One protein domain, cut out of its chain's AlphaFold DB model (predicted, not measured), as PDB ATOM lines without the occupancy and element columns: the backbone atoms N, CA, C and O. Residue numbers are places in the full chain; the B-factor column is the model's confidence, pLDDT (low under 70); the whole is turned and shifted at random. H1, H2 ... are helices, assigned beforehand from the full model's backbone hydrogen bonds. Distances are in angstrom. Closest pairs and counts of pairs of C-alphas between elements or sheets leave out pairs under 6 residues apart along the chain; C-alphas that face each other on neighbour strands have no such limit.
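What this domain is: This is residues 2 to 44 of the 220 residues of the protein "Phage replication protein" of Enterococcus sp. HSIEG1 (UniProt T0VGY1). Three helices run back and forth along roughly one axis, their centres making a triangle: short H1 and longer H3 run the same way side by side, and H2 runs back against H3 but is only near it. The set is thinly joined, for H2 touches no helix, and residues 26 to 31, of which 26 belongs to H2 and 30 to 31 belong to H3, stick out at one end. The printed part has 43 residues with three named helices, in the order H1, H2, H3, and no named strand; the class is all helix. The whole is compact, with a radius of gyration of the C-alphas of 9.8 A, and spans 25 by 18 by 15 A.

How they stand to each other: H1, residues 2 to 8, touches H3, residues 30 to 42, which meets it with residues 35 to 40 alone. Their closest C-alphas, those of Val 3 and Val 36, are 6.0 A apart. They run the same way at a shallow tilt of 21 degrees. H1 and H2, residues 14 to 26, are apart. H2 and H3 are close but not clearly touching, their closest C-alphas being those of Leu 24 and Glu 33, at 6.3 A. They run opposite ways at a shallow tilt of 17 degrees. In H3 every O i to N i+4 pair is within hydrogen-bond range; in H1 2 of 3 are, and in H2 7 of 9.

Where its parts are: H1 begins at C-alpha 2, at (-25.329, 24.772, 17.973), and is 10.4 A long from first to last C-alpha. H2 begins at C-alpha 14, at (-9.379, 29.549, 15.485), and is 19.2 A long. H3 is 18.5 A long and ends at C-alpha 42, at (-14.974, 17.963, 26.213).

The domain as a whole: The two C-alphas farthest apart, those of Ser 13 and Thr 29, are 25.6 A apart. The printed part has no cut, and both links, H1 to H2 and H2 to H3, are tight. The mean pLDDT of the printed part is 77.7; residues 2 to 3 and 9 to 12 are under 70.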
ATOM      1  N   ILE A   2     -26.811  24.739  17.924       68.94
ATOM      2  CA  ILE A   2     -25.329  24.772  17.973       68.94
ATOM      3  C   ILE A   2     -24.695  23.500  18.583       68.94
ATOM      4  O   ILE A   2     -23.716  22.981  18.062       68.94
ATOM      5  N   VAL A   3     -25.312  22.925  19.623       69.12
ATOM      6  CA  VAL A   3     -24.841  21.719  20.333       69.12
ATOM      7  C   VAL A   3     -24.753  20.490  19.416       69.12
ATOM      8  O   VAL A   3     -23.771  19.752  19.456       69.12
ATOM      9  N   ASN A   4     -25.767  20.274  18.572       77.06
ATOM     10  CA  ASN A   4     -25.782  19.160  17.622       77.06
ATOM     11  C   ASN A   4     -24.798  19.404  16.469       77.06
ATOM     12  O   ASN A   4     -24.182  18.470  15.973       77.06
ATOM     13  N   TRP A   5     -24.601  20.664  16.075       76.88
ATOM     14  CA  TRP A   5     -23.632  21.036  15.045       76.88
ATOM     15  C   TRP A   5     -22.182  20.799  15.497       76.88
ATOM     16  O   TRP A   5     -21.404  20.230  14.736       76.88
ATOM     17  N   LEU A   6     -21.850  21.133  16.750       71.94
ATOM     18  CA  LEU A   6     -20.535  20.885  17.365       71.94
ATOM     19  C   LEU A   6     -20.171  19.395  17.457       71.94
ATOM     20  O   LEU A   6     -18.990  19.057  17.493       71.94
ATOM     21  N   LYS A   7     -21.175  18.507  17.486       70.25
ATOM     22  CA  LYS A   7     -20.986  17.050  17.511       70.25
ATOM     23  C   LYS A   7     -20.457  16.508  16.179       70.25
ATOM     24  O   LYS A   7     -19.673  15.566  16.179       70.25
ATOM     25  N   TYR A   8     -20.900  17.084  15.060       71.69
ATOM     26  CA  TYR A   8     -20.569  16.604  13.712       71.69
ATOM     27  C   TYR A   8     -19.521  17.467  12.996       71.69
ATOM     28  O   TYR A   8     -18.913  17.000  12.038       71.69
ATOM     29  N   ASN A   9     -19.278  18.699  13.457       69.81
ATOM     30  CA  ASN A   9     -18.297  19.611  12.873       69.81
ATOM     31  C   ASN A   9     -17.181  19.923  13.871       69.81
ATOM     32  O   ASN A   9     -17.423  20.469  14.947       69.81
ATOM     33  N   SER A  10     -15.940  19.605  13.492       67.19
ATOM     34  CA  SER A  10     -14.773  19.866  14.336       67.19
ATOM     35  C   SER A  10     -14.431  21.358  14.342       67.19
ATOM     36  O   SER A  10     -13.876  21.893  13.383       67.19
ATOM     37  N   ALA A  11     -14.727  22.040  15.449       62.06
ATOM     38  CA  ALA A  11     -14.477  23.472  15.640       62.06
ATOM     39  C   ALA A  11     -13.021  23.794  16.041       62.06
ATOM     40  O   ALA A  11     -12.751  24.725  16.794       62.06
ATOM     41  N   ARG A  12     -12.050  23.025  15.536       65.62
ATOM     42  CA  ARG A  12     -10.626  23.164  15.889       65.62
ATOM     43  C   ARG A  12      -9.957  24.402  15.278       65.62
ATOM     44  O   ARG A  12      -8.853  24.763  15.670       65.62
ATOM     45  N   SER A  13     -10.614  25.033  14.304       75.94
ATOM     46  CA  SER A  13     -10.119  26.233  13.632       75.94
ATOM     47  C   SER A  13     -10.318  27.479  14.507       75.94
ATOM     48  O   SER A  13     -11.435  27.719  14.969       75.94
ATOM     49  N   PRO A  14      -9.292  28.336  14.666       72.69
ATOM     50  CA  PRO A  14      -9.379  29.549  15.485       72.69
ATOM     51  C   PRO A  14     -10.448  30.534  14.988       72.69
ATOM     52  O   PRO A  14     -11.049  31.255  15.780       72.69
ATOM     53  N   LYS A  15     -10.750  30.531  13.680       75.50
ATOM     54  CA  LYS A  15     -11.829  31.353  13.106       75.50
ATOM     55  C   LYS A  15     -13.211  30.871  13.543       75.50
ATOM     56  O   LYS A  15     -14.094  31.682  13.781       75.50
ATOM     57  N   VAL A  16     -13.390  29.556  13.660       75.00
ATOM     58  CA  VAL A  16     -14.659  28.949  14.078       75.00
ATOM     59  C   VAL A  16     -14.867  29.141  15.580       75.00
ATOM     60  O   VAL A  16     -15.975  29.462  15.997       75.00
ATOM     61  N   ALA A  17     -13.802  29.049  16.380       76.00
ATOM     62  CA  ALA A  17     -13.852  29.364  17.808       76.00
ATOM     63  C   ALA A  17     -14.324  30.805  18.071       76.00
ATOM     64  O   ALA A  17     -15.225  31.015  18.875       76.00
ATOM     65  N   ALA A  18     -13.810  31.782  17.314       80.06
ATOM     66  CA  ALA A  18     -14.242  33.176  17.424       80.06
ATOM     67  C   ALA A  18     -15.731  33.386  17.078       80.06
ATOM     68  O   ALA A  18     -16.393  34.228  17.682       80.06
ATOM     69  N   VAL A  19     -16.269  32.616  16.124       82.25
ATOM     70  CA  VAL A  19     -17.706  32.638  15.801       82.25
ATOM     71  C   VAL A  19     -18.516  32.060  16.958       82.25
ATOM     72  O   VAL A  19     -19.494  32.670  17.371       82.25
ATOM     73  N   ILE A  20     -18.080  30.942  17.542       80.38
ATOM     74  CA  ILE A  20     -18.749  30.339  18.703       80.38
ATOM     75  C   ILE A  20     -18.754  31.304  19.897       80.38
ATOM     76  O   ILE A  20     -19.792  31.466  20.532       80.38
ATOM     77  N   ASP A  21     -17.651  32.008  20.166       79.56
ATOM     78  CA  ASP A  21     -17.585  33.041  21.212       79.56
ATOM     79  C   ASP A  21     -18.550  34.215  20.951       79.56
ATOM     80  O   ASP A  21     -19.064  34.823  21.893       79.56
ATOM     81  N   LYS A  22     -18.829  34.544  19.682       84.62
ATOM     82  CA  LYS A  22     -19.835  35.553  19.319       84.62
ATOM     83  C   LYS A  22     -21.250  35.047  19.607       84.62
ATOM     84  O   LYS A  22     -22.017  35.746  20.263       84.62
ATOM     85  N   GLU A  23     -21.561  33.825  19.189       84.62
ATOM     86  CA  GLU A  23     -22.868  33.196  19.422       84.62
ATOM     87  C   GLU A  23     -23.151  33.004  20.926       84.62
ATOM     88  O   GLU A  23     -24.262  33.255  21.386       84.62
ATOM     89  N   LEU A  24     -22.137  32.657  21.736       81.88
ATOM     90  CA  LEU A  24     -22.251  32.549  23.202       81.88
ATOM     91  C   LEU A  24     -22.662  33.866  23.887       81.88
ATOM     92  O   LEU A  24     -23.257  33.846  24.965       81.88
ATOM     93  N   LYS A  25     -22.381  35.025  23.278       81.69
ATOM     94  CA  LYS A  25     -22.829  36.328  23.800       81.69
ATOM     95  C   LYS A  25     -24.298  36.611  23.499       81.69
ATOM     96  O   LYS A  25     -24.932  37.324  24.270       81.69
ATOM     97  N   GLU A  26     -24.825  36.060  22.408       82.00
ATOM     98  CA  GLU A  26     -26.208  36.269  21.964       82.00
ATOM     99  C   GLU A  26     -27.201  35.299  22.630       82.00
ATOM    100  O   GLU A  26     -28.407  35.565  22.670       82.00
ATOM    101  N   ILE A  27     -26.710  34.196  23.210       78.50
ATOM    102  CA  ILE A  27     -27.531  33.232  23.950       78.50
ATOM    103  C   ILE A  27     -28.062  33.868  25.246       78.50
ATOM    104  O   ILE A  27     -27.310  34.276  26.128       78.50
ATOM    105  N   LYS A  28     -29.395  33.924  25.363       78.69
ATOM    106  CA  LYS A  28     -30.115  34.486  26.524       78.69
ATOM    107  C   LYS A  28     -30.356  33.469  27.643       78.69
ATOM    108  O   LYS A  28     -30.659  33.846  28.769       78.69
ATOM    109  N   THR A  29     -30.261  32.179  27.334       82.56
ATOM    110  CA  THR A  29     -30.493  31.078  28.269       82.56
ATOM    111  C   THR A  29     -29.176  30.612  28.881       82.56
ATOM    112  O   THR A  29     -28.357  29.980  28.217       82.56
ATOM    113  N   LEU A  30     -28.994  30.884  30.175       79.50
ATOM    114  CA  LEU A  30     -27.780  30.516  30.914       79.50
ATOM    115  C   LEU A  30     -27.530  29.001  30.921       79.50
ATOM    116  O   LEU A  30     -26.401  28.561  30.737       79.50
ATOM    117  N   GLU A  31     -28.586  28.197  31.064       80.81
ATOM    118  CA  GLU A  31     -28.491  26.730  31.045       80.81
ATOM    119  C   GLU A  31     -27.918  26.206  29.717       80.81
ATOM    120  O   GLU A  31     -27.076  25.308  29.696       80.81
ATOM    121  N   PHE A  32     -28.302  26.838  28.606       82.81
ATOM    122  CA  PHE A  32     -27.807  26.489  27.280       82.81
ATOM    123  C   PHE A  32     -26.365  26.969  27.060       82.81
ATOM    124  O   PHE A  32     -25.567  26.245  26.469       82.81
ATOM    125  N   GLU A  33     -26.000  28.150  27.574       81.75
ATOM    126  CA  GLU A  33     -24.614  28.648  27.565       81.75
ATOM    127  C   GLU A  33     -23.674  27.657  28.278       81.75
ATOM    128  O   GLU A  33     -22.640  27.267  27.729       81.75
ATOM    129  N   ILE A  34     -24.082  27.163  29.452       81.12
ATOM    130  CA  ILE A  34     -23.336  26.170  30.239       81.12
ATOM    131  C   ILE A  34     -23.161  24.859  29.460       81.12
ATOM    132  O   ILE A  34     -22.060  24.301  29.428       81.12
ATOM    133  N   GLU A  35     -24.217  24.363  28.810       84.62
ATOM    134  CA  GLU A  35     -24.157  23.108  28.054       84.62
ATOM    135  C   GLU A  35     -23.182  23.192  26.866       84.62
ATOM    136  O   GLU A  35     -22.416  22.257  26.606       84.62
ATOM    137  N   VAL A  36     -23.176  24.327  26.162       82.25
ATOM    138  CA  VAL A  36     -22.287  24.561  25.016       82.25
ATOM    139  C   VAL A  36     -20.830  24.666  25.468       82.25
ATOM    140  O   VAL A  36     -19.967  24.022  24.869       82.25
ATOM    141  N   ILE A  37     -20.550  25.399  26.552       83.00
ATOM    142  CA  ILE A  37     -19.198  25.511  27.124       83.00
ATOM    143  C   ILE A  37     -18.674  24.129  27.540       83.00
ATOM    144  O   ILE A  37     -17.549  23.767  27.187       83.00
ATOM    145  N   LYS A  38     -19.504  23.322  28.218       85.06
ATOM    146  CA  LYS A  38     -19.146  21.966  28.659       85.06
ATOM    147  C   LYS A  38     -18.752  21.064  27.486       85.06
ATOM    148  O   LYS A  38     -17.709  20.415  27.543       85.06
ATOM    149  N   LYS A  39     -19.535  21.060  26.400       82.12
ATOM    150  CA  LYS A  39     -19.196  20.279  25.197       82.12
ATOM    151  C   LYS A  39     -17.929  20.795  24.505       82.12
ATOM    152  O   LYS A  39     -17.114  19.998  24.054       82.12
ATOM    153  N   CYS A  40     -17.715  22.107  24.430       79.25
ATOM    154  CA  CYS A  40     -16.497  22.654  23.824       79.25
ATOM    155  C   CYS A  40     -15.220  22.283  24.602       79.25
ATOM    156  O   CYS A  40     -14.182  22.031  23.985       79.25
ATOM    157  N   GLN A  41     -15.301  22.200  25.934       80.50
ATOM    158  CA  GLN A  41     -14.214  21.703  26.785       80.50
ATOM    159  C   GLN A  41     -13.965  20.203  26.577       80.50
ATOM    160  O   GLN A  41     -12.815  19.789  26.438       80.50
ATOM    161  N   GLU A  42     -15.034  19.405  26.489       83.75
ATOM    162  CA  GLU A  42     -14.974  17.963  26.213       83.75
ATOM    163  C   GLU A  42     -14.235  17.664  24.898       83.75
ATOM    164  O   GLU A  42     -13.337  16.821  24.855       83.75
ATOM    165  N   TYR A  43     -14.529  18.427  23.842       77.25
ATOM    166  CA  TYR A  43     -13.878  18.286  22.536       77.25
ATOM    167  C   TYR A  43     -12.535  19.032  22.402       77.25
ATOM    168  O   TYR A  43     -11.927  19.013  21.328       77.25
ATOM    169  N   LYS A  44     -12.031  19.652  23.480       76.81
ATOM    170  CA  LYS A  44     -10.755  20.394  23.527       76.81
ATOM    171  C   LYS A  44     -10.636  21.486  22.454       76.81
ATOM    172  O   LYS A  44      -9.592  21.624  21.809       76.81
TER     173      LYS A  44